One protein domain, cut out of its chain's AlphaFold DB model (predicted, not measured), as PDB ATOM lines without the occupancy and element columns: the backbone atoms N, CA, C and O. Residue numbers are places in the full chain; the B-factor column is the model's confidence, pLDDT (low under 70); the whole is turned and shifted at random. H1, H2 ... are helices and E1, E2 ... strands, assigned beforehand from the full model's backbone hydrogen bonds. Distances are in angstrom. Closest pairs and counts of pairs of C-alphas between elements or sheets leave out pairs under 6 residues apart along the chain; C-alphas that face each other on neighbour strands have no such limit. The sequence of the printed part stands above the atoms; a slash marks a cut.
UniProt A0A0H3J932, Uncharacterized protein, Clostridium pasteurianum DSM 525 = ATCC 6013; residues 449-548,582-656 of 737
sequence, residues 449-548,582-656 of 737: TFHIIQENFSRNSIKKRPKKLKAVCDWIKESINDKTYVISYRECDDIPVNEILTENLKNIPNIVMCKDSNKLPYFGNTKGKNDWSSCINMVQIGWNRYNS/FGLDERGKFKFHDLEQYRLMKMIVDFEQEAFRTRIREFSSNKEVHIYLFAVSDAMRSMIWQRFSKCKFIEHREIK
ATOM      1  N   THR A 449      63.505  14.437 -21.431       97.94
ATOM      2  CA  THR A 449      63.663  15.835 -21.027       97.94
ATOM      3  C   THR A 449      64.675  16.541 -21.928       97.94
ATOM      4  O   THR A 449      65.855  16.194 -21.968       97.94
ATOM      5  N   PHE A 450      64.231  17.576 -22.635       98.31
ATOM      6  CA  PHE A 450      65.070  18.468 -23.426       98.31
ATOM      7  C   PHE A 450      65.532  19.659 -22.583       98.31
ATOM      8  O   PHE A 450      64.744  20.509 -22.167       98.31
ATOM      9  N   HIS A 451      66.837  19.754 -22.363       97.44
ATOM     10  CA  HIS A 451      67.482  20.868 -21.685       97.44
ATOM     11  C   HIS A 451      67.982  21.880 -22.713       97.44
ATOM     12  O   HIS A 451      68.896  21.596 -23.488       97.44
ATOM     13  N   ILE A 452      67.400  23.076 -22.715       96.06
ATOM     14  CA  ILE A 452      67.721  24.122 -23.678       96.06
ATOM     15  C   ILE A 452      68.689  25.124 -23.072       96.06
ATOM     16  O   ILE A 452      68.318  25.950 -22.242       96.06
ATOM     17  N   ILE A 453      69.932  25.068 -23.530       94.88
ATOM     18  CA  ILE A 453      71.015  25.943 -23.097       94.88
ATOM     19  C   ILE A 453      71.093  27.144 -24.039       94.88
ATOM     20  O   ILE A 453      71.272  26.995 -25.253       94.88
ATOM     21  N   GLN A 454      70.986  28.350 -23.482       90.31
ATOM     22  CA  GLN A 454      70.968  29.612 -24.234       90.31
ATOM     23  C   GLN A 454      72.372  30.076 -24.670       90.31
ATOM     24  O   GLN A 454      72.738  31.243 -24.543       90.31
ATOM     25  N   GLU A 455      73.163  29.157 -25.227       91.69
ATOM     26  CA  GLU A 455      74.493  29.430 -25.770       91.69
ATOM     27  C   GLU A 455      74.584  29.066 -27.247       91.69
ATOM     28  O   GLU A 455      74.228  27.971 -27.677       91.69
ATOM     29  N   ASN A 456      75.102  29.991 -28.052       90.38
ATOM     30  CA  ASN A 456      75.164  29.814 -29.498       90.38
ATOM     31  C   ASN A 456      76.399  29.004 -29.908       90.38
ATOM     32  O   ASN A 456      77.514  29.532 -29.916       90.38
ATOM     33  N   PHE A 457      76.186  27.766 -30.361       93.12
ATOM     34  CA  PHE A 457      77.205  26.868 -30.924       93.12
ATOM     35  C   PHE A 457      77.193  26.745 -32.457       93.12
ATOM     36  O   PHE A 457      77.732  25.788 -32.998       93.12
ATOM     37  N   SER A 458      76.659  27.729 -33.189       90.25
ATOM     38  CA  SER A 458      76.799  27.773 -34.656       90.25
ATOM     39  C   SER A 458      78.266  27.738 -35.109       90.25
ATOM     40  O   SER A 458      79.155  28.223 -34.400       90.25
ATOM     41  N   ARG A 459      78.506  27.236 -36.331       89.75
ATOM     42  CA  ARG A 459      79.836  27.213 -36.967       89.75
ATOM     43  C   ARG A 459      80.523  28.583 -36.919       89.75
ATOM     44  O   ARG A 459      81.637  28.685 -36.422       89.75
ATOM     45  N   ASN A 460      79.816  29.652 -37.304       87.38
ATOM     46  CA  ASN A 460      80.333  31.027 -37.250       87.38
ATOM     47  C   ASN A 460      80.674  31.488 -35.827       87.38
ATOM     48  O   ASN A 460      81.660  32.193 -35.623       87.38
ATOM     49  N   SER A 461      79.874  31.096 -34.834       89.75
ATOM     50  CA  SER A 461      80.156  31.417 -33.434       89.75
ATOM     51  C   SER A 461      81.382  30.651 -32.916       89.75
ATOM     52  O   SER A 461      82.177  31.219 -32.176       89.75
ATOM     53  N   ILE A 462      81.570  29.381 -33.306       92.12
ATOM     54  CA  ILE A 462      82.785  28.610 -32.970       92.12
ATOM     55  C   ILE A 462      84.006  29.243 -33.637       92.12
ATOM     56  O   ILE A 462      85.000  29.478 -32.961       92.12
ATOM     57  N   LYS A 463      83.897  29.601 -34.920       89.94
ATOM     58  CA  LYS A 463      84.958  30.271 -35.674       89.94
ATOM     59  C   LYS A 463      85.443  31.547 -34.996       89.94
ATOM     60  O   LYS A 463      86.636  31.727 -34.792       89.94
ATOM     61  N   LYS A 464      84.510  32.434 -34.639       88.25
ATOM     62  CA  LYS A 464      84.836  33.713 -33.995       88.25
ATOM     63  C   LYS A 464      85.399  33.530 -32.584       88.25
ATOM     64  O   LYS A 464      86.131  34.396 -32.123       88.25
ATOM     65  N   ARG A 465      85.014  32.453 -31.890       88.44
ATOM     66  CA  ARG A 465      85.305  32.228 -30.468       88.44
ATOM     67  C   ARG A 465      85.629  30.758 -30.168       88.44
ATOM     68  O   ARG A 465      84.837  30.088 -29.502       88.44
ATOM     69  N   PRO A 466      86.784  30.225 -30.612       89.06
ATOM     70  CA  PRO A 466      87.089  28.796 -30.479       89.06
ATOM     71  C   PRO A 466      87.228  28.344 -29.019       89.06
ATOM     72  O   PRO A 466      86.834  27.229 -28.675       89.06
ATOM     73  N   LYS A 467      87.709  29.236 -28.134       88.12
ATOM     74  CA  LYS A 467      87.885  28.985 -26.690       88.12
ATOM     75  C   LYS A 467      86.592  28.530 -25.990       88.12
ATOM     76  O   LYS A 467      86.667  27.824 -24.989       88.12
ATOM     77  N   LYS A 468      85.408  28.830 -26.536       91.19
ATOM     78  CA  LYS A 468      84.130  28.360 -25.974       91.19
ATOM     79  C   LYS A 468      83.964  26.832 -26.013       91.19
ATOM     80  O   LYS A 468      83.161  26.293 -25.258       91.19
ATOM     81  N   LEU A 469      84.703  26.132 -26.887       94.56
ATOM     82  CA  LEU A 469      84.734  24.665 -26.907       94.56
ATOM     83  C   LEU A 469      85.290  24.114 -25.590       94.56
ATOM     84  O   LEU A 469      84.815  23.098 -25.098       94.56
ATOM     85  N   LYS A 470      86.240  24.823 -24.971       92.88
ATOM     86  CA  LYS A 470      86.738  24.472 -23.643       92.88
ATOM     87  C   LYS A 470      85.656  24.658 -22.577       92.88
ATOM     88  O   LYS A 470      85.436  23.754 -21.786       92.88
ATOM     89  N   ALA A 471      84.921  25.771 -22.629       92.56
ATOM     90  CA  ALA A 471      83.844  26.057 -21.681       92.56
ATOM     91  C   ALA A 471      82.742  24.984 -21.684       92.56
ATOM     92  O   ALA A 471      82.289  24.572 -20.620       92.56
ATOM     93  N   VAL A 472      82.341  24.484 -22.861       96.19
ATOM     94  CA  VAL A 472      81.368  23.378 -22.932       96.19
ATOM     95  C   VAL A 472      81.958  22.065 -22.424       96.19
ATOM     96  O   VAL A 472      81.254  21.325 -21.748       96.19
ATOM     97  N   CYS A 473      83.239  21.783 -22.678       96.38
ATOM     98  CA  CYS A 473      83.893  20.604 -22.111       96.38
ATOM     99  C   CYS A 473      83.948  20.655 -20.582       96.38
ATOM    100  O   CYS A 473      83.706  19.642 -19.934       96.38
ATOM    101  N   ASP A 474      84.258  21.818 -20.014       94.00
ATOM    102  CA  ASP A 474      84.322  22.009 -18.566       94.00
ATOM    103  C   ASP A 474      82.923  21.900 -17.940       94.00
ATOM    104  O   ASP A 474      82.747  21.214 -16.936       94.00
ATOM    105  N   TRP A 475      81.895  22.439 -18.603       95.56
ATOM    106  CA  TRP A 475      80.504  22.237 -18.191       95.56
ATOM    107  C   TRP A 475      80.083  20.758 -18.220       95.56
ATOM    108  O   TRP A 475      79.487  20.282 -17.254       95.56
ATOM    109  N   ILE A 476      80.423  20.016 -19.286       96.12
ATOM    110  CA  ILE A 476      80.139  18.573 -19.399       96.12
ATOM    111  C   ILE A 476      80.803  17.804 -18.251       96.12
ATOM    112  O   ILE A 476      80.146  16.977 -17.626       96.12
ATOM    113  N   LYS A 477      82.078  18.089 -17.953       94.50
ATOM    114  CA  LYS A 477      82.830  17.436 -16.866       94.50
ATOM    115  C   LYS A 477      82.175  17.622 -15.501       94.50
ATOM    116  O   LYS A 477      82.201  16.699 -14.699       94.50
ATOM    117  N   GLU A 478      81.643  18.812 -15.232       91.31
ATOM    118  CA  GLU A 478      81.063  19.145 -13.928       91.31
ATOM    119  C   GLU A 478      79.596  18.724 -13.790       91.31
ATOM    120  O   GLU A 478      79.145  18.443 -12.683       91.31
ATOM    121  N   SER A 479      78.842  18.696 -14.892       89.31
ATOM    122  CA  SER A 479      77.376  18.576 -14.841       89.31
ATOM    123  C   SER A 479      76.843  17.193 -15.205       89.31
ATOM    124  O   SER A 479      75.653  16.946 -15.021       89.31
ATOM    125  N   ILE A 480      77.671  16.310 -15.774       90.56
ATOM    126  CA  ILE A 480      77.200  15.074 -16.403       90.56
ATOM    127  C   ILE A 480      77.901  13.843 -15.819       90.56
ATOM    128  O   ILE A 480      79.085  13.605 -16.057       90.56
ATOM    129  N   ASN A 481      77.122  13.015 -15.116       90.12
ATOM    130  CA  ASN A 481      77.617  11.847 -14.379       90.12
ATOM    131  C   ASN A 481      77.176  10.493 -14.953       90.12
ATOM    132  O   ASN A 481      77.704   9.465 -14.541       90.12
ATOM    133  N   ASP A 482      76.252  10.471 -15.912       94.62
ATOM    134  CA  ASP A 482      75.774   9.233 -16.534       94.62
ATOM    135  C   ASP A 482      76.301   9.050 -17.953       94.62
ATOM    136  O   ASP A 482      76.813   9.984 -18.578       94.62
ATOM    137  N   LYS A 483      76.134   7.840 -18.499       96.19
ATOM    138  CA  LYS A 483      76.543   7.502 -19.869       96.19
ATOM    139  C   LYS A 483      75.966   8.486 -20.882       96.19
ATOM    140  O   LYS A 483      74.750   8.559 -21.083       96.19
ATOM    141  N   THR A 484      76.867   9.194 -21.551       97.75
ATOM    142  CA  THR A 484      76.552  10.359 -22.367       97.75
ATOM    143  C   THR A 484      77.109  10.233 -23.768       97.75
ATOM    144  O   THR A 484      78.278   9.917 -23.991       97.75
ATOM    145  N   TYR A 485      76.243  10.535 -24.723       98.00
ATOM    146  CA  TYR A 485      76.552  10.676 -26.130       98.00
ATOM    147  C   TYR A 485      76.788  12.154 -26.461       98.00
ATOM    148  O   TYR A 485      75.863  12.960 -26.414       98.00
ATOM    149  N   VAL A 486      78.029  12.524 -26.778       97.88
ATOM    150  CA  VAL A 486      78.382  13.899 -27.165       97.88
ATOM    151  C   VAL A 486      78.638  13.953 -28.663       97.88
ATOM    152  O   VAL A 486      79.507  13.238 -29.159       97.88
ATOM    153  N   ILE A 487      77.922  14.824 -29.373       97.44
ATOM    154  CA  ILE A 487      78.075  15.013 -30.817       97.44
ATOM    155  C   ILE A 487      78.213  16.491 -31.183       97.44
ATOM    156  O   ILE A 487      77.585  17.374 -30.598       97.44
ATOM    157  N   SER A 488      79.063  16.761 -32.173       96.38
ATOM    158  CA  SER A 488      79.297  18.096 -32.720       96.38
ATOM    159  C   SER A 488      79.739  18.031 -34.187       96.38
ATOM    160  O   SER A 488      79.696  16.981 -34.831       96.38
ATOM    161  N   TYR A 489      80.191  19.161 -34.727       95.38
ATOM    162  CA  TYR A 489      80.834  19.232 -36.033       95.38
ATOM    163  C   TYR A 489      82.156  18.457 -36.046       95.38
ATOM    164  O   TYR A 489      82.865  18.399 -35.041       95.38
ATOM    165  N   ARG A 490      82.523  17.914 -37.213       94.56
ATOM    166  CA  ARG A 490      83.887  17.414 -37.442       94.56
ATOM    167  C   ARG A 490      84.887  18.562 -37.331       94.56
ATOM    168  O   ARG A 490      85.829  18.508 -36.548       94.56
ATOM    169  N   GLU A 491      84.610  19.606 -38.100       92.62
ATOM    170  CA  GLU A 491      85.406  20.817 -38.227       92.62
ATOM    171  C   GLU A 491      84.492  22.013 -38.528       92.62
ATOM    172  O   GLU A 491      83.390  21.863 -39.072       92.62
ATOM    173  N   CYS A 492      84.954  23.204 -38.159       89.75
ATOM    174  CA  CYS A 492      84.314  24.479 -38.463       89.75
ATOM    175  C   CYS A 492      85.329  25.358 -39.187       89.75
ATOM    176  O   CYS A 492      86.182  25.958 -38.533       89.75
ATOM    177  N   ASP A 493      85.224  25.427 -40.516       83.81
ATOM    178  CA  ASP A 493      86.296  25.938 -41.377       83.81
ATOM    179  C   ASP A 493      87.602  25.184 -41.076       83.81
ATOM    180  O   ASP A 493      87.634  23.968 -41.238       83.81
ATOM    181  N   ASP A 494      88.625  25.866 -40.564       86.38
ATOM    182  CA  ASP A 494      89.939  25.286 -40.262       86.38
ATOM    183  C   ASP A 494      90.077  24.836 -38.789       86.38
ATOM    184  O   ASP A 494      91.154  24.441 -38.349       86.38
ATOM    185  N   ILE A 495      89.002  24.908 -37.990       92.56
ATOM    186  CA  ILE A 495      89.022  24.506 -36.574       92.56
ATOM    187  C   ILE A 495      88.623  23.030 -36.446       92.56
ATOM    188  O   ILE A 495      87.460  22.707 -36.726       92.56
ATOM    189  N   PRO A 496      89.497  22.143 -35.931       94.88
ATOM    190  CA  PRO A 496      89.213  20.717 -35.771       94.88
ATOM    191  C   PRO A 496      88.367  20.452 -34.513       94.88
ATOM    192  O   PRO A 496      88.833  19.914 -33.509       94.88
ATOM    193  N   VAL A 497      87.094  20.856 -34.553       96.19
ATOM    194  CA  VAL A 497      86.158  20.790 -33.413       96.19
ATOM    195  C   VAL A 497      86.119  19.404 -32.768       96.19
ATOM    196  O   VAL A 497      86.224  19.298 -31.547       96.19
ATOM    197  N   ASN A 498      85.995  18.339 -33.563       95.88
ATOM    198  CA  ASN A 498      85.907  16.978 -33.038       95.88
ATOM    199  C   ASN A 498      87.180  16.540 -32.302       95.88
ATOM    200  O   ASN A 498      87.083  15.812 -31.315       95.88
ATOM    201  N   GLU A 499      88.352  16.989 -32.748       95.44
ATOM    202  CA  GLU A 499      89.630  16.655 -32.114       95.44
ATOM    203  C   GLU A 499      89.768  17.385 -30.783       95.44
ATOM    204  O   GLU A 499      89.992  16.740 -29.763       95.44
ATOM    205  N   ILE A 500      89.474  18.690 -30.766       96.00
ATOM    206  CA  ILE A 500      89.475  19.508 -29.546       96.00
ATOM    207  C   ILE A 500      88.536  18.910 -28.490       96.00
ATOM    208  O   ILE A 500      88.924  18.741 -27.333       96.00
ATOM    209  N   LEU A 501      87.300  18.570 -28.870       97.31
ATOM    210  CA  LEU A 501      86.339  17.962 -27.947       97.31
ATOM    211  C   LEU A 501      86.806  16.574 -27.486       97.31
ATOM    212  O   LEU A 501      86.736  16.268 -26.298       97.31
ATOM    213  N   THR A 502      87.323  15.749 -28.402       96.69
ATOM    214  CA  THR A 502      87.827  14.405 -28.085       96.69
ATOM    215  C   THR A 502      88.967  14.470 -27.076       96.69
ATOM    216  O   THR A 502      88.931  13.768 -26.073       96.69
ATOM    217  N   GLU A 503      89.962  15.327 -27.289       96.19
ATOM    218  CA  GLU A 503      91.106  15.463 -26.385       96.19
ATOM    219  C   GLU A 503      90.693  15.883 -24.975       96.19
ATOM    220  O   GLU A 503      91.251  15.383 -23.998       96.19
ATOM    221  N   ASN A 504      89.686  16.751 -24.868       95.81
ATOM    222  CA  ASN A 504      89.203  17.264 -23.591       95.81
ATOM    223  C   ASN A 504      88.258  16.307 -22.849       95.81
ATOM    224  O   ASN A 504      88.117  16.450 -21.633       95.81
ATOM    225  N   LEU A 505      87.603  15.371 -23.550       96.38
ATOM    226  CA  LEU A 505      86.550  14.515 -22.983       96.38
ATOM    227  C   LEU A 505      86.892  13.016 -22.958       96.38
ATOM    228  O   LEU A 505      86.263  12.282 -22.203       96.38
ATOM    229  N   LYS A 506      87.896  12.545 -23.714       94.06
ATOM    230  CA  LYS A 506      88.232  11.108 -23.848       94.06
ATOM    231  C   LYS A 506      88.537  10.381 -22.533       94.06
ATOM    232  O   LYS A 506      88.383   9.170 -22.468       94.06
ATOM    233  N   ASN A 507      88.988  11.108 -21.510       90.62
ATOM    234  CA  ASN A 507      89.358  10.541 -20.210       90.62
ATOM    235  C   ASN A 507      88.195  10.548 -19.201       90.62
ATOM    236  O   ASN A 507      88.396  10.189 -18.046       90.62
ATOM    237  N   ILE A 508      86.999  10.989 -19.604       93.25
ATOM    238  CA  ILE A 508      85.824  11.020 -18.732       93.25
ATOM    239  C   ILE A 508      85.088   9.680 -18.876       93.25
ATOM    240  O   ILE A 508      84.582   9.401 -19.964       93.25
ATOM    241  N   PRO A 509      84.968   8.869 -17.807       89.75
ATOM    242  CA  PRO A 509      84.418   7.508 -17.887       89.75
ATOM    243  C   PRO A 509      83.001   7.425 -18.466       89.75
ATOM    244  O   PRO A 509      82.629   6.439 -19.101       89.75
ATOM    245  N   ASN A 510      82.211   8.474 -18.256       94.00
ATOM    246  CA  ASN A 510      80.809   8.528 -18.644       94.00
ATOM    247  C   ASN A 510      80.593   8.966 -20.099       94.00
ATOM    248  O   ASN A 510      79.477   8.874 -20.609       94.00
ATOM    249  N   ILE A 511      81.634   9.427 -20.793       96.81
ATOM    250  CA  ILE A 511      81.533   9.857 -22.188       96.81
ATOM    251  C   ILE A 511      81.778   8.659 -23.099       96.81
ATOM    252  O   ILE A 511      82.851   8.061 -23.109       96.81
ATOM    253  N   VAL A 512      80.768   8.303 -23.891       96.00
ATOM    254  CA  VAL A 512      80.827   7.116 -24.746       96.00
ATOM    255  C   VAL A 512      81.419   7.470 -26.113       96.00
ATOM    256  O   VAL A 512      80.818   8.185 -26.919       96.00
ATOM    257  N   MET A 513      82.609   6.936 -26.379       94.25
ATOM    258  CA  MET A 513      83.370   7.132 -27.618       94.25
ATOM    259  C   MET A 513      82.937   6.154 -28.722       94.25
ATOM    260  O   MET A 513      82.351   5.107 -28.447       94.25
ATOM    261  N   CYS A 514      83.264   6.460 -29.983       91.38
ATOM    262  CA  CYS A 514      83.149   5.483 -31.071       91.38
ATOM    263  C   CYS A 514      84.097   4.304 -30.807       91.38
ATOM    264  O   CYS A 514      85.301   4.530 -30.650       91.38
ATOM    265  N   LYS A 515      83.597   3.062 -30.852       86.31
ATOM    266  CA  LYS A 515      84.416   1.866 -30.567       86.31
ATOM    267  C   LYS A 515      85.590   1.701 -31.534       86.31
ATOM    268  O   LYS A 515      86.697   1.400 -31.105       86.31
ATOM    269  N   ASP A 516      85.360   1.962 -32.819       82.12
ATOM    270  CA  ASP A 516      86.352   1.704 -33.873       82.12
ATOM    271  C   ASP A 516      87.488   2.736 -33.924       82.12
ATOM    272  O   ASP A 516      88.566   2.449 -34.437       82.12
ATOM    273  N   SER A 517      87.244   3.963 -33.452       86.06
ATOM    274  CA  SER A 517      88.193   5.073 -33.609       86.06
ATOM    275  C   SER A 517      88.681   5.663 -32.296       86.06
ATOM    276  O   SER A 517      89.570   6.509 -32.327       86.06
ATOM    277  N   ASN A 518      88.071   5.292 -31.166       88.81
ATOM    278  CA  ASN A 518      88.301   5.914 -29.863       88.81
ATOM    279  C   ASN A 518      88.247   7.461 -29.915       88.81
ATOM    280  O   ASN A 518      89.031   8.164 -29.277       88.81
ATOM    281  N   LYS A 519      87.334   7.999 -30.735       93.69
ATOM    282  CA  LYS A 519      87.063   9.440 -30.890       93.69
ATOM    283  C   LYS A 519      85.587   9.714 -30.622       93.69
ATOM    284  O   LYS A 519      84.757   8.809 -30.755       93.69
ATOM    285  N   LEU A 520      85.257  10.961 -30.290       95.25
ATOM    286  CA  LEU A 520      83.861  11.375 -30.241       95.25
ATOM    287  C   LEU A 520      83.225  11.247 -31.631       95.25
ATOM    288  O   LEU A 520      83.901  11.458 -32.644       95.25
ATOM    289  N   PRO A 521      81.930  10.923 -31.705       95.44
ATOM    290  CA  PRO A 521      81.188  11.027 -32.948       95.44
ATOM    291  C   PRO A 521      81.076  12.484 -33.407       95.44
ATOM    292  O   PRO A 521      81.198  13.435 -32.633       95.44
ATOM    293  N   TYR A 522      80.813  12.655 -34.698       94.94
ATOM    294  CA  TYR A 522      80.510  13.945 -35.303       94.94
ATOM    295  C   TYR A 522      79.378  13.794 -36.319       94.94
ATOM    296  O   TYR A 522      79.144  12.687 -36.818       94.94
ATOM    297  N   PHE A 523      78.698  14.897 -36.639       93.12
ATOM    298  CA  PHE A 523      77.586  14.907 -37.595       93.12
ATOM    299  C   PHE A 523      77.977  14.248 -38.927       93.12
ATOM    300  O   PHE A 523      78.970  14.627 -39.551       93.12
ATOM    301  N   GLY A 524      77.204  13.244 -39.346       86.50
ATOM    302  CA  GLY A 524      77.457  12.460 -40.561       86.50
ATOM    303  C   GLY A 524      78.338  11.214 -40.382       86.50
ATOM    304  O   GLY A 524      78.485  10.451 -41.332       86.50
ATOM    305  N   ASN A 525      78.893  10.947 -39.188       89.25
ATOM    306  CA  ASN A 525      79.705   9.748 -38.894       89.25
ATOM    307  C   ASN A 525      79.114   8.865 -37.774       89.25
ATOM    308  O   ASN A 525      79.825   8.196 -37.018       89.25
ATOM    309  N   THR A 526      77.792   8.856 -37.663       88.00
ATOM    310  CA  THR A 526      77.017   8.070 -36.684       88.00
ATOM    311  C   THR A 526      76.165   6.987 -37.340       88.00
ATOM    312  O   THR A 526      75.693   6.069 -36.663       88.00
ATOM    313  N   LYS A 527      75.986   7.059 -38.666       81.19
ATOM    314  CA  LYS A 527      75.071   6.201 -39.421       81.19
ATOM    315  C   LYS A 527      75.379   4.715 -39.205       81.19
ATOM    316  O   LYS A 527      76.492   4.244 -39.435       81.19
ATOM    317  N   GLY A 528      74.368   3.991 -38.724       69.25
ATOM    318  CA  GLY A 528      74.411   2.553 -38.433       69.25
ATOM    319  C   GLY A 528      75.315   2.126 -37.269       69.25
ATOM    320  O   GLY A 528      75.531   0.934 -37.076       69.25
ATOM    321  N   LYS A 529      75.829   3.060 -36.460       82.25
ATOM    322  CA  LYS A 529      76.525   2.728 -35.209       82.25
ATOM    323  C   LYS A 529      75.524   2.596 -34.059       82.25
ATOM    324  O   LYS A 529      74.533   3.330 -34.000       82.25
ATOM    325  N   ASN A 530      75.802   1.660 -33.150       81.50
ATOM    326  CA  ASN A 530      74.974   1.360 -31.971       81.50
ATOM    327  C   ASN A 530      75.708   1.636 -30.646       81.50
ATOM    328  O   ASN A 530      75.214   1.257 -29.582       81.50
ATOM    329  N   ASP A 531      76.868   2.298 -30.707       90.94
ATOM    330  CA  ASP A 531      77.762   2.528 -29.565       90.94
ATOM    331  C   ASP A 531      77.064   3.262 -28.407       90.94
ATOM    332  O   ASP A 531      77.336   2.979 -27.243       90.94
ATOM    333  N   TRP A 532      76.098   4.130 -28.722       93.81
ATOM    334  CA  TRP A 532      75.417   5.021 -27.774       93.81
ATOM    335  C   TRP A 532      74.034   4.553 -27.324       93.81
ATOM    336  O   TRP A 532      73.370   5.255 -26.567       93.81
ATOM    337  N   SER A 533      73.607   3.359 -27.738       90.06
ATOM    338  CA  SER A 533      72.266   2.826 -27.431       90.06
ATOM    339  C   SER A 533      71.970   2.716 -25.929       90.06
ATOM    340  O   SER A 533      70.813   2.709 -25.525       90.06
ATOM    341  N   SER A 534      73.013   2.658 -25.095       91.44
ATOM    342  CA  SER A 534      72.896   2.633 -23.632       91.44
ATOM    343  C   SER A 534      72.957   4.011 -22.960       91.44
ATOM    344  O   SER A 534      72.748   4.088 -21.751       91.44
ATOM    345  N   CYS A 535      73.250   5.082 -23.704       95.69
ATOM    346  CA  CYS A 535      73.344   6.433 -23.157       95.69
ATOM    347  C   CYS A 535      71.957   6.961 -22.787       95.69
ATOM    348  O   CYS A 535      71.043   6.931 -23.614       95.69
ATOM    349  N   ILE A 536      71.829   7.483 -21.569       96.44
ATOM    350  CA  ILE A 536      70.634   8.206 -21.108       96.44
ATOM    351  C   ILE A 536      70.796   9.720 -21.236       96.44
ATOM    352  O   ILE A 536      69.830  10.451 -21.081       96.44
ATOM    353  N   ASN A 537      71.993  10.185 -21.591       97.75
ATOM    354  CA  ASN A 537      72.262  11.588 -21.857       97.75
ATOM    355  C   ASN A 537      72.745  11.783 -23.296       97.75
ATOM    356  O   ASN A 537      73.546  10.996 -23.813       97.75
ATOM    357  N   MET A 538      72.318  12.876 -23.922       98.00
ATOM    358  CA  MET A 538      72.856  13.365 -25.190       98.00
ATOM    359  C   MET A 538      73.213  14.838 -25.077       98.00
ATOM    360  O   MET A 538      72.400  15.637 -24.634       98.00
ATOM    361  N   VAL A 539      74.403  15.212 -25.535       98.25
ATOM    362  CA  VAL A 539      74.833  16.609 -25.638       98.25
ATOM    363  C   VAL A 539      75.108  16.921 -27.101       98.25
ATOM    364  O   VAL A 539      76.102  16.457 -27.666       98.25
ATOM    365  N   GLN A 540      74.235  17.718 -27.718       97.69
ATOM    366  CA  GLN A 540      74.387  18.120 -29.114       97.69
ATOM    367  C   GLN A 540      74.942  19.537 -29.224       97.69
ATOM    368  O   GLN A 540      74.223  20.528 -29.102       97.69
ATOM    369  N   ILE A 541      76.233  19.642 -29.519       96.50
ATOM    370  CA  ILE A 541      76.939  20.917 -29.614       96.50
ATOM    371  C   ILE A 541      76.806  21.458 -31.039       96.50
ATOM    372  O   ILE A 541      77.599  21.140 -31.930       96.50
ATOM    373  N   GLY A 542      75.797  22.307 -31.230       93.56
ATOM    374  CA  GLY A 542      75.443  22.903 -32.514       93.56
ATOM    375  C   GLY A 542      74.344  22.127 -33.240       93.56
ATOM    376  O   GLY A 542      73.645  21.302 -32.660       93.56
ATOM    377  N   TRP A 543      74.163  22.428 -34.522       91.81
ATOM    378  CA  TRP A 543      73.119  21.839 -35.368       91.81
ATOM    379  C   TRP A 543      73.709  21.414 -36.705       91.81
ATOM    380  O   TRP A 543      74.444  22.206 -37.309       91.81
ATOM    381  N   ASN A 544      73.377  20.208 -37.178       88.75
ATOM    382  CA  ASN A 544      73.811  19.720 -38.484       88.75
ATOM    383  C   ASN A 544      73.135  20.524 -39.603       88.75
ATOM    384  O   ASN A 544      72.053  20.202 -40.076       88.75
ATOM    385  N   ARG A 545      73.755  21.645 -39.969       86.00
ATOM    386  CA  ARG A 545      73.319  22.497 -41.071       86.00
ATOM    387  C   ARG A 545      74.249  22.279 -42.247       86.00
ATOM    388  O   ARG A 545      75.468  22.428 -42.098       86.00
ATOM    389  N   TYR A 546      73.667  21.968 -43.395       84.75
ATOM    390  CA  TYR A 546      74.381  21.982 -44.660       84.75
ATOM    391  C   TYR A 546      74.727  23.419 -45.070       84.75
ATOM    392  O   TYR A 546      74.226  24.395 -44.502       84.75
ATOM    393  N   ASN A 547      75.613  23.554 -46.056       84.31
ATOM    394  CA  ASN A 547      75.796  24.829 -46.740       84.31
ATOM    395  C   ASN A 547      74.468  25.227 -47.417       84.31
ATOM    396  O   ASN A 547      73.750  24.352 -47.902       84.31
ATOM    397  N   SER A 548      74.149  26.524 -47.463       86.69
ATOM    398  CA  SER A 548      72.948  27.043 -48.129       86.69
ATOM    399  C   SER A 548      72.821  26.529 -49.563       86.69
ATOM    400  O   SER A 548      71.732  26.147 -49.974       86.69
ATOM    401  N   PHE A 582      66.902  32.904 -53.266       69.06
ATOM    402  CA  PHE A 582      67.864  32.094 -52.501       69.06
ATOM    403  C   PHE A 582      68.700  32.884 -51.491       69.06
ATOM    404  O   PHE A 582      69.565  32.321 -50.819       69.06
ATOM    405  N   GLY A 583      68.437  34.187 -51.356       72.75
ATOM    406  CA  GLY A 583      69.113  35.040 -50.386       72.75
ATOM    407  C   GLY A 583      68.831  34.631 -48.938       72.75
ATOM    408  O   GLY A 583      67.721  34.222 -48.587       72.75
ATOM    409  N   LEU A 584      69.840  34.797 -48.085       79.56
ATOM    410  CA  LEU A 584      69.692  34.690 -46.636       79.56
ATOM    411  C   LEU A 584      69.352  36.060 -46.030       79.56
ATOM    412  O   LEU A 584      69.769  37.099 -46.549       79.56
ATOM    413  N   ASP A 585      68.594  36.073 -44.940       79.31
ATOM    414  CA  ASP A 585      68.407  37.258 -44.102       79.31
ATOM    415  C   ASP A 585      69.612  37.496 -43.166       79.31
ATOM    416  O   ASP A 585      70.558  36.706 -43.092       79.31
ATOM    417  N   GLU A 586      69.575  38.595 -42.415       72.69
ATOM    418  CA  GLU A 586      70.595  38.967 -41.421       72.69
ATOM    419  C   GLU A 586      70.781  37.934 -40.291       72.69
ATOM    420  O   GLU A 586      71.807  37.919 -39.607       72.69
ATOM    421  N   ARG A 587      69.801  37.042 -40.099       73.19
ATOM    422  CA  ARG A 587      69.801  35.961 -39.103       73.19
ATOM    423  C   ARG A 587      70.234  34.621 -39.711       73.19
ATOM    424  O   ARG A 587      70.314  33.625 -38.987       73.19
ATOM    425  N   GLY A 588      70.553  34.592 -41.006       78.44
ATOM    426  CA  GLY A 588      70.982  33.408 -41.741       78.44
ATOM    427  C   GLY A 588      69.854  32.429 -42.078       78.44
ATOM    428  O   GLY A 588      70.137  31.239 -42.231       78.44
ATOM    429  N   LYS A 589      68.600  32.891 -42.146       84.62
ATOM    430  CA  LYS A 589      67.447  32.122 -42.646       84.62
ATOM    431  C   LYS A 589      67.233  32.386 -44.127       84.62
ATOM    432  O   LYS A 589      67.563  33.472 -44.600       84.62
ATOM    433  N   PHE A 590      66.644  31.440 -44.854       86.75
ATOM    434  CA  PHE A 590      66.242  31.718 -46.232       86.75
ATOM    435  C   PHE A 590      65.093  32.726 -46.264       86.75
ATOM    436  O   PHE A 590      64.127  32.611 -45.511       86.75
ATOM    437  N   LYS A 591      65.202  33.722 -47.151       83.12
ATOM    438  CA  LYS A 591      64.119  34.680 -47.409       83.12
ATOM    439  C   LYS A 591      62.930  34.007 -48.090       83.12
ATOM    440  O   LYS A 591      61.793  34.393 -47.848       83.12
ATOM    441  N   PHE A 592      63.198  33.003 -48.924       83.88
ATOM    442  CA  PHE A 592      62.157  32.190 -49.530       83.88
ATOM    443  C   PHE A 592      61.653  31.147 -48.534       83.88
ATOM    444  O   PHE A 592      62.394  30.278 -48.068       83.88
ATOM    445  N   HIS A 593      60.378  31.289 -48.197       85.62
ATOM    446  CA  HIS A 593      59.723  30.604 -47.099       85.62
ATOM    447  C   HIS A 593      59.730  29.078 -47.243       85.62
ATOM    448  O   HIS A 593      60.117  28.401 -46.294       85.62
ATOM    449  N   ASP A 594      59.410  28.538 -48.418       85.25
ATOM    450  CA  ASP A 594      59.363  27.082 -48.621       85.25
ATOM    451  C   ASP A 594      60.754  26.443 -48.496       85.25
ATOM    452  O   ASP A 594      60.906  25.348 -47.960       85.25
ATOM    453  N   LEU A 595      61.806  27.156 -48.911       87.19
ATOM    454  CA  LEU A 595      63.182  26.690 -48.737       87.19
ATOM    455  C   LEU A 595      63.630  26.750 -47.267       87.19
ATOM    456  O   LEU A 595      64.382  25.887 -46.813       87.19
ATOM    457  N   GLU A 596      63.163  27.737 -46.498       89.81
ATOM    458  CA  GLU A 596      63.383  27.769 -45.048       89.81
ATOM    459  C   GLU A 596      62.653  26.616 -44.346       89.81
ATOM    460  O   GLU A 596      63.233  25.982 -43.462       89.81
ATOM    461  N   GLN A 597      61.427  26.294 -44.770       90.06
ATOM    462  CA  GLN A 597      60.689  25.122 -44.292       90.06
ATOM    463  C   GLN A 597      61.444  23.833 -44.638       90.06
ATOM    464  O   GLN A 597      61.727  23.036 -43.744       90.06
ATOM    465  N   TYR A 598      61.902  23.679 -45.886       90.00
ATOM    466  CA  TYR A 598      62.731  22.549 -46.319       90.00
ATOM    467  C   TYR A 598      63.984  22.383 -45.448       90.00
ATOM    468  O   TYR A 598      64.303  21.285 -44.978       90.00
ATOM    469  N   ARG A 599      64.674  23.493 -45.156       91.88
ATOM    470  CA  ARG A 599      65.848  23.519 -44.274       91.88
ATOM    471  C   ARG A 599      65.516  23.016 -42.865       91.88
ATOM    472  O   ARG A 599      66.307  22.264 -42.293       91.88
ATOM    473  N   LEU A 600      64.385  23.442 -42.297       93.44
ATOM    474  CA  LEU A 600      63.924  23.017 -40.971       93.44
ATOM    475  C   LEU A 600      63.540  21.531 -40.950       93.44
ATOM    476  O   LEU A 600      63.966  20.821 -40.040       93.44
ATOM    477  N   MET A 601      62.838  21.045 -41.979       91.94
ATOM    478  CA  MET A 601      62.468  19.630 -42.138       91.94
ATOM    479  C   MET A 601      63.704  18.717 -42.191       91.94
ATOM    480  O   MET A 601      63.804  17.742 -41.449       91.94
ATOM    481  N   LYS A 602      64.725  19.082 -42.975       91.62
ATOM    482  CA  LYS A 602      66.016  18.368 -42.983       91.62
ATOM    483  C   LYS A 602      66.695  18.371 -41.612       91.62
ATOM    484  O   LYS A 602      67.223  17.351 -41.177       91.62
ATOM    485  N   MET A 603      66.682  19.510 -40.917       93.44
ATOM    486  CA  MET A 603      67.302  19.621 -39.596       93.44
ATOM    487  C   MET A 603      66.615  18.758 -38.531       93.44
ATOM    488  O   MET A 603      67.317  18.193 -37.691       93.44
ATOM    489  N   ILE A 604      65.280  18.675 -38.528       94.31
ATOM    490  CA  ILE A 604      64.558  17.836 -37.561       94.31
ATOM    491  C   ILE A 604      64.774  16.349 -37.843       94.31
ATOM    492  O   ILE A 604      64.948  15.591 -36.895       94.31
ATOM    493  N   VAL A 605      64.859  15.944 -39.116       92.06
ATOM    494  CA  VAL A 605      65.173  14.563 -39.517       92.06
ATOM    495  C   VAL A 605      66.534  14.142 -38.968       92.06
ATOM    496  O   VAL A 605      66.634  13.123 -38.282       92.06
ATOM    497  N   ASP A 606      67.571  14.950 -39.208       92.19
ATOM    498  CA  ASP A 606      68.920  14.674 -38.703       92.19
ATOM    499  C   ASP A 606      68.941  14.614 -37.170       92.19
ATOM    500  O   ASP A 606      69.554  13.726 -36.579       92.19
ATOM    501  N   PHE A 607      68.244  15.543 -36.515       94.94
ATOM    502  CA  PHE A 607      68.144  15.577 -35.062       94.94
ATOM    503  C   PHE A 607      67.455  14.340 -34.485       94.94
ATOM    504  O   PHE A 607      67.975  13.733 -33.548       94.94
ATOM    505  N   GLU A 608      66.299  13.965 -35.039       93.38
ATOM    506  CA  GLU A 608      65.536  12.795 -34.615       93.38
ATOM    507  C   GLU A 608      66.431  11.552 -34.713       93.38
ATOM    508  O   GLU A 608      66.592  10.827 -33.730       93.38
ATOM    509  N   GLN A 609      67.134  11.365 -35.835       90.75
ATOM    510  CA  GLN A 609      68.060  10.242 -36.006       90.75
ATOM    511  C   GLN A 609      69.163  10.187 -34.936       90.75
ATOM    512  O   GLN A 609      69.488   9.087 -34.479       90.75
ATOM    513  N   GLU A 610      69.722  11.327 -34.518       94.25
ATOM    514  CA  GLU A 610      70.738  11.365 -33.459       94.25
ATOM    515  C   GLU A 610      70.140  11.155 -32.059       94.25
ATOM    516  O   GLU A 610      70.713  10.415 -31.256       94.25
ATOM    517  N   ALA A 611      68.951  11.693 -31.770       94.62
ATOM    518  CA  ALA A 611      68.235  11.409 -30.524       94.62
ATOM    519  C   ALA A 611      67.953   9.902 -30.374       94.62
ATOM    520  O   ALA A 611      68.179   9.316 -29.312       94.62
ATOM    521  N   PHE A 612      67.574   9.233 -31.466       92.00
ATOM    522  CA  PHE A 612      67.389   7.782 -31.537       92.00
ATOM    523  C   PHE A 612      68.702   6.969 -31.545       92.00
ATOM    524  O   PHE A 612      68.657   5.743 -31.656       92.00
ATOM    525  N   ARG A 613      69.883   7.586 -31.396       91.69
ATOM    526  CA  ARG A 613      71.122   6.852 -31.065       91.69
ATOM    527  C   ARG A 613      71.236   6.533 -29.582       91.69
ATOM    528  O   ARG A 613      71.984   5.624 -29.237       91.69
ATOM    529  N   THR A 614      70.504   7.258 -28.743       93.94
ATOM    530  CA  THR A 614      70.453   7.069 -27.289       93.94
ATOM    531  C   THR A 614      69.522   5.917 -26.901       93.94
ATOM    532  O   THR A 614      68.940   5.237 -27.754       93.94
ATOM    533  N   ARG A 615      69.300   5.748 -25.594       92.00
ATOM    534  CA  ARG A 615      68.316   4.815 -25.041       92.00
ATOM    535  C   ARG A 615      66.875   5.084 -25.493       92.00
ATOM    536  O   ARG A 615      66.049   4.180 -25.408       92.00
ATOM    537  N   ILE A 616      66.570   6.250 -26.076       91.94
ATOM    538  CA  ILE A 616      65.284   6.491 -26.760       91.94
ATOM    539  C   ILE A 616      65.009   5.412 -27.814       91.94
ATOM    540  O   ILE A 616      63.860   5.047 -28.025       91.94
ATOM    541  N   ARG A 617      66.029   4.818 -28.437       87.12
ATOM    542  CA  ARG A 617      65.827   3.729 -29.403       87.12
ATOM    543  C   ARG A 617      65.141   2.495 -28.829       87.12
ATOM    544  O   ARG A 617      64.486   1.769 -29.567       87.12
ATOM    545  N   GLU A 618      65.313   2.215 -27.544       84.56
ATOM    546  CA  GLU A 618      64.738   1.031 -26.915       84.56
ATOM    547  C   GLU A 618      63.232   1.246 -26.745       84.56
ATOM    548  O   GLU A 618      62.798   2.097 -25.967       84.56
ATOM    549  N   PHE A 619      62.425   0.529 -27.534       78.06
ATOM    550  CA  PHE A 619      60.983   0.767 -27.637       78.06
ATOM    551  C   PHE A 619      60.266   0.625 -26.285       78.06
ATOM    552  O   PHE A 619      59.436   1.467 -25.952       78.06
ATOM    553  N   SER A 620      60.658  -0.367 -25.482       74.81
ATOM    554  CA  SER A 620      60.090  -0.685 -24.166       74.81
ATOM    555  C   SER A 620      60.691   0.096 -22.992       74.81
ATOM    556  O   SER A 620      60.189  -0.011 -21.873       74.81
ATOM    557  N   SER A 621      61.770   0.860 -23.195       80.19
ATOM    558  CA  SER A 621      62.421   1.580 -22.099       80.19
ATOM    559  C   SER A 621      61.638   2.835 -21.730       80.19
ATOM    560  O   SER A 621      61.391   3.685 -22.578       80.19
ATOM    561  N   ASN A 622      61.364   2.992 -20.439       80.44
ATOM    562  CA  ASN A 622      60.844   4.213 -19.819       80.44
ATOM    563  C   ASN A 622      61.878   4.902 -18.909       80.44
ATOM    564  O   ASN A 622      61.522   5.789 -18.138       80.44
ATOM    565  N   LYS A 623      63.150   4.473 -18.960       89.31
ATOM    566  CA  LYS A 623      64.230   5.139 -18.223       89.31
ATOM    567  C   LYS A 623      64.354   6.580 -18.687       89.31
ATOM    568  O   LYS A 623      64.370   6.811 -19.893       89.31
ATOM    569  N   GLU A 624      64.487   7.498 -17.736       95.06
ATOM    570  CA  GLU A 624      64.628   8.922 -18.017       95.06
ATOM    571  C   GLU A 624      65.813   9.187 -18.955       95.06
ATOM    572  O   GLU A 624      66.881   8.583 -18.813       95.06
ATOM    573  N   VAL A 625      65.594  10.042 -19.957       96.94
ATOM    574  CA  VAL A 625      66.618  10.450 -20.923       96.94
ATOM    575  C   VAL A 625      66.697  11.969 -20.972       96.94
ATOM    576  O   VAL A 625      65.684  12.636 -21.176       96.94
ATOM    577  N   HIS A 626      67.909  12.511 -20.877       97.94
ATOM    578  CA  HIS A 626      68.178  13.944 -20.921       97.94
ATOM    579  C   HIS A 626      68.912  14.330 -22.208       97.94
ATOM    580  O   HIS A 626      69.993  13.826 -22.515       97.94
ATOM    581  N   ILE A 627      68.346  15.261 -22.974       98.31
ATOM    582  CA  ILE A 627      68.944  15.768 -24.213       98.31
ATOM    583  C   ILE A 627      69.258  17.253 -24.052       98.31
ATOM    584  O   ILE A 627      68.363  18.089 -23.982       98.31
ATOM    585  N   TYR A 628      70.542  17.592 -24.037       97.94
ATOM    586  CA  TYR A 628      71.054  18.951 -23.913       97.94
ATOM    587  C   TYR A 628      71.296  19.560 -25.293       97.94
ATOM    588  O   TYR A 628      72.137  19.088 -26.067       97.94
ATOM    589  N   LEU A 629      70.560  20.630 -25.586       97.56
ATOM    590  CA  LEU A 629      70.570  21.328 -26.865       97.56
ATOM    591  C   LEU A 629      70.983  22.783 -26.689       97.56
ATOM    592  O   LEU A 629      70.567  23.463 -25.754       97.56
ATOM    593  N   PHE A 630      71.755  23.286 -27.645       94.62
ATOM    594  CA  PHE A 630      72.314  24.631 -27.608       94.62
ATOM    595  C   PHE A 630      71.631  25.547 -28.629       94.62
ATOM    596  O   PHE A 630      71.557  25.212 -29.816       94.62
ATOM    597  N   ALA A 631      71.156  26.710 -28.167       85.50
ATOM    598  CA  ALA A 631      70.522  27.763 -28.970       85.50
ATOM    599  C   ALA A 631      69.462  27.238 -29.960       85.50
ATOM    600  O   ALA A 631      69.549  27.442 -31.174       85.50
ATOM    601  N   VAL A 632      68.459  26.534 -29.430       86.00
ATOM    602  CA  VAL A 632      67.356  25.980 -30.226       86.00
ATOM    603  C   VAL A 632      66.370  27.086 -30.587       86.00
ATOM    604  O   VAL A 632      65.809  27.720 -29.691       86.00
ATOM    605  N   SER A 633      66.152  27.305 -31.885       89.25
ATOM    606  CA  SER A 633      65.139  28.241 -32.393       89.25
ATOM    607  C   SER A 633      63.725  27.783 -32.047       89.25
ATOM    608  O   SER A 633      63.476  26.580 -32.107       89.25
ATOM    609  N   ASP A 634      62.802  28.721 -31.824       90.25
ATOM    610  CA  ASP A 634      61.381  28.454 -31.539       90.25
ATOM    611  C   ASP A 634      60.771  27.404 -32.479       90.25
ATOM    612  O   ASP A 634      60.226  26.416 -32.003       90.25
ATOM    613  N   ALA A 635      60.974  27.543 -33.795       93.38
ATOM    614  CA  ALA A 635      60.481  26.595 -34.799       93.38
ATOM    615  C   ALA A 635      60.911  25.148 -34.507       93.38
ATOM    616  O   ALA A 635      60.087  24.247 -34.413       93.38
ATOM    617  N   MET A 636      62.213  24.939 -34.283       94.38
ATOM    618  CA  MET A 636      62.764  23.626 -33.938       94.38
ATOM    619  C   MET A 636      62.229  23.116 -32.600       94.38
ATOM    620  O   MET A 636      62.009  21.921 -32.473       94.38
ATOM    621  N   ARG A 637      62.004  23.987 -31.607       94.06
ATOM    622  CA  ARG A 637      61.400  23.569 -30.332       94.06
ATOM    623  C   ARG A 637      59.977  23.059 -30.542       94.06
ATOM    624  O   ARG A 637      59.662  21.988 -30.037       94.06
ATOM    625  N   SER A 638      59.163  23.771 -31.322       94.94
ATOM    626  CA  SER A 638      57.800  23.348 -31.668       94.94
ATOM    627  C   SER A 638      57.795  22.036 -32.451       94.94
ATOM    628  O   SER A 638      57.033  21.131 -32.127       94.94
ATOM    629  N   MET A 639      58.700  21.882 -33.421       96.12
ATOM    630  CA  MET A 639      58.836  20.634 -34.177       96.12
ATOM    631  C   MET A 639      59.256  19.464 -33.272       96.12
ATOM    632  O   MET A 639      58.678  18.386 -33.354       96.12
ATOM    633  N   ILE A 640      60.214  19.670 -32.361       96.19
ATOM    634  CA  ILE A 640      60.611  18.648 -31.377       96.19
ATOM    635  C   ILE A 640      59.432  18.295 -30.467       96.19
ATOM    636  O   ILE A 640      59.195  17.115 -30.231       96.19
ATOM    637  N   TRP A 641      58.672  19.285 -29.994       94.44
ATOM    638  CA  TRP A 641      57.500  19.058 -29.148       94.44
ATOM    639  C   TRP A 641      56.451  18.165 -29.818       94.44
ATOM    640  O   TRP A 641      55.943  17.235 -29.192       94.44
ATOM    641  N   GLN A 642      56.161  18.413 -31.096       93.75
ATOM    642  CA  GLN A 642      55.180  17.631 -31.851       93.75
ATOM    643  C   GLN A 642      55.696  16.222 -32.192       93.75
ATOM    644  O   GLN A 642      54.931  15.262 -32.139       93.75
ATOM    645  N   ARG A 643      57.000  16.054 -32.464       92.38
ATOM    646  CA  ARG A 643      57.593  14.731 -32.759       92.38
ATOM    647  C   ARG A 643      57.806  13.858 -31.526       92.38
ATOM    648  O   ARG A 643      57.628  12.641 -31.609       92.38
ATOM    649  N   PHE A 644      58.182  14.464 -30.403       92.81
ATOM    650  CA  PHE A 644      58.401  13.813 -29.112       92.81
ATOM    651  C   PHE A 644      57.246  14.162 -28.172       92.81
ATOM    652  O   PHE A 644      57.405  14.919 -27.213       92.81
ATOM    653  N   SER A 645      56.061  13.631 -28.480       88.94
ATOM    654  CA  SER A 645      54.827  13.964 -27.768       88.94
ATOM    655  C   SER A 645      54.964  13.754 -26.252       88.94
ATOM    656  O   SER A 645      55.502  12.747 -25.794       88.94
ATOM    657  N   LYS A 646      54.479  14.730 -25.469       92.00
ATOM    658  CA  LYS A 646      54.512  14.733 -23.990       92.00
ATOM    659  C   LYS A 646      55.909  14.722 -23.351       92.00
ATOM    660  O   LYS A 646      56.015  14.446 -22.157       92.00
ATOM    661  N   CYS A 647      56.970  15.035 -24.097       95.50
ATOM    662  CA  CYS A 647      58.296  15.233 -23.506       95.50
ATOM    663  C   CYS A 647      58.309  16.407 -22.498       95.50
ATOM    664  O   CYS A 647      57.280  16.991 -22.161       95.50
ATOM    665  N   LYS A 648      59.475  16.770 -21.962       96.94
ATOM    666  CA  LYS A 648      59.628  17.935 -21.072       96.94
ATOM    667  C   LYS A 648      60.671  18.887 -21.631       96.94
ATOM    668  O   LYS A 648      61.660  18.442 -22.202       96.94
ATOM    669  N   PHE A 649      60.491  20.188 -21.421       96.31
ATOM    670  CA  PHE A 649      61.490  21.207 -21.747       96.31
ATOM    671  C   PHE A 649      61.934  21.946 -20.484       96.31
ATOM    672  O   PHE A 649      61.102  22.379 -19.690       96.31
ATOM    673  N   ILE A 650      63.245  22.121 -20.318       95.81
ATOM    674  CA  ILE A 650      63.849  22.891 -19.224       95.81
ATOM    675  C   ILE A 650      64.818  23.907 -19.823       95.81
ATOM    676  O   ILE A 650      65.745  23.529 -20.537       95.81
ATOM    677  N   GLU A 651      64.627  25.193 -19.535       93.81
ATOM    678  CA  GLU A 651      65.536  26.247 -19.991       93.81
ATOM    679  C   GLU A 651      66.678  26.493 -19.002       93.81
ATOM    680  O   GLU A 651      66.454  26.676 -17.809       93.81
ATOM    681  N   HIS A 652      67.892  26.618 -19.534       90.88
ATOM    682  CA  HIS A 652      69.087  27.016 -18.795       90.88
ATOM    683  C   HIS A 652      69.629  28.321 -19.376       90.88
ATOM    684  O   HIS A 652      70.114  28.360 -20.513       90.88
ATOM    685  N   ARG A 653      69.515  29.407 -18.606       80.25
ATOM    686  CA  ARG A 653      69.955  30.752 -19.022       80.25
ATOM    687  C   ARG A 653      71.344  31.117 -18.514       80.25
ATOM    688  O   ARG A 653      72.070  31.809 -19.220       80.25
ATOM    689  N   GLU A 654      71.704  30.641 -17.328       78.69
ATOM    690  CA  GLU A 654      72.968  30.958 -16.666       78.69
ATOM    691  C   GLU A 654      73.702  29.660 -16.343       78.69
ATOM    692  O   GLU A 654      73.219  28.820 -15.586       78.69
ATOM    693  N   ILE A 655      74.867  29.484 -16.958       85.38
ATOM    694  CA  ILE A 655      75.764  28.358 -16.710       85.38
ATOM    695  C   ILE A 655      77.138  28.952 -16.451       85.38
ATOM    696  O   ILE A 655      77.722  29.617 -17.314       85.38
ATOM    697  N   LYS A 656      77.657  28.675 -15.255       86.50
ATOM    698  CA  LYS A 656      78.883  29.258 -14.706       86.50
ATOM    699  C   LYS A 656      80.047  29.255 -15.702       86.50
ATOM    700  O   LYS A 656      80.672  30.292 -15.903       86.50
TER     701      LYS A 656
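What this domain is: This is residues 449 to 548 and 582 to 656 of the 737 residues of an uncharacterized protein of Clostridium pasteurianum DSM 525 = ATCC 6013 (UniProt A0A0H3J932). A twisted sheet of five parallel strands runs through the middle, with helices H4 and H5 to one side of it and H2 and H3 to the opposite side near the E2 edge; H1 lies beyond the strands' last residues. H3, H4 and H5 only graze the sheet, H1 and H2 are not on it, and the first part of H4, the longest helix, reaches away from it. The printed part has 175 residues, with 80 of them, under half, in named elements: E1 H1 H2 E2 H3 E3 H4 E4 H5 E5 along the chain. The sheet order is E2, E3, E4, E1, E5, and the class is mixed, helices and strands. The whole is compact, radius of gyration of the C-alphas 15.8 A, with spans of 45 by 39 by 34 A.

How they stand to each other: E1, residues 449 to 453, is an inner strand between E4, residues 625 to 630, and the edge strand E5, residues 648 to 652. N 452 and O 650 are 2.8 A apart, and N 451 and O 627 2.8 A, within hydrogen-bond range. E3, residues 537 to 540, is the parallel neighbour of E4, with N 538 and O 626 within hydrogen-bond range at 2.9 A, and of the edge strand E2, residues 484 to 487, with N 485 and O 537 within range at 2.9 A. H1, residues 459 to 464, is not on the sheet. H2, residues 468 to 479, touches H3, residues 497 to 505, closest at the C-alphas of Cys 473 and Asn 504, 6.4 A, a shallow tilt of 34 degrees, only just short of steep, the same way. H4, residues 593 to 611, touches H5, residues 634 to 643, with its residues 600 to 604 alone, closest at the C-alphas of Ile 604 and Met 636, 7.1 A, a steep tilt of 54 degrees. H4 only grazes the sheet, with residues 607 to 611. E2, H3, E3 form a strand-helix-strand unit, parallel neighbour strands joined through a helix, with a left-handed crossover; split units, with other strands between their two, are E1, H1 H2, E2 and E4, H5, E5, both right-handed. In all five helices every O i to N i+4 pair is within hydrogen-bond range.

Where its parts are: E1 begins at C-alpha 449, (63.663, 15.835, -21.027). H2 is 16.3 A long, H4 26.8 A, H5 14.3 A and E4 16.7 A from first to last C-alpha. H4 begins at C-alpha 593, (59.723, 30.604, -47.099), and E5 ends at C-alpha 652, (69.087, 27.016, -18.795).

The domain as a whole: The C-alphas of Pro 509 and Phe 592 are the two farthest apart, 45.9 A. Residues 549 to 581 are not printed; C-alphas 548 and 582 are 8.4 A apart across the cut. The links H3 to E3 and H4 to E4 are long. Residues 528 and 582 have pLDDT under 70; the mean of the printed part is 90.9.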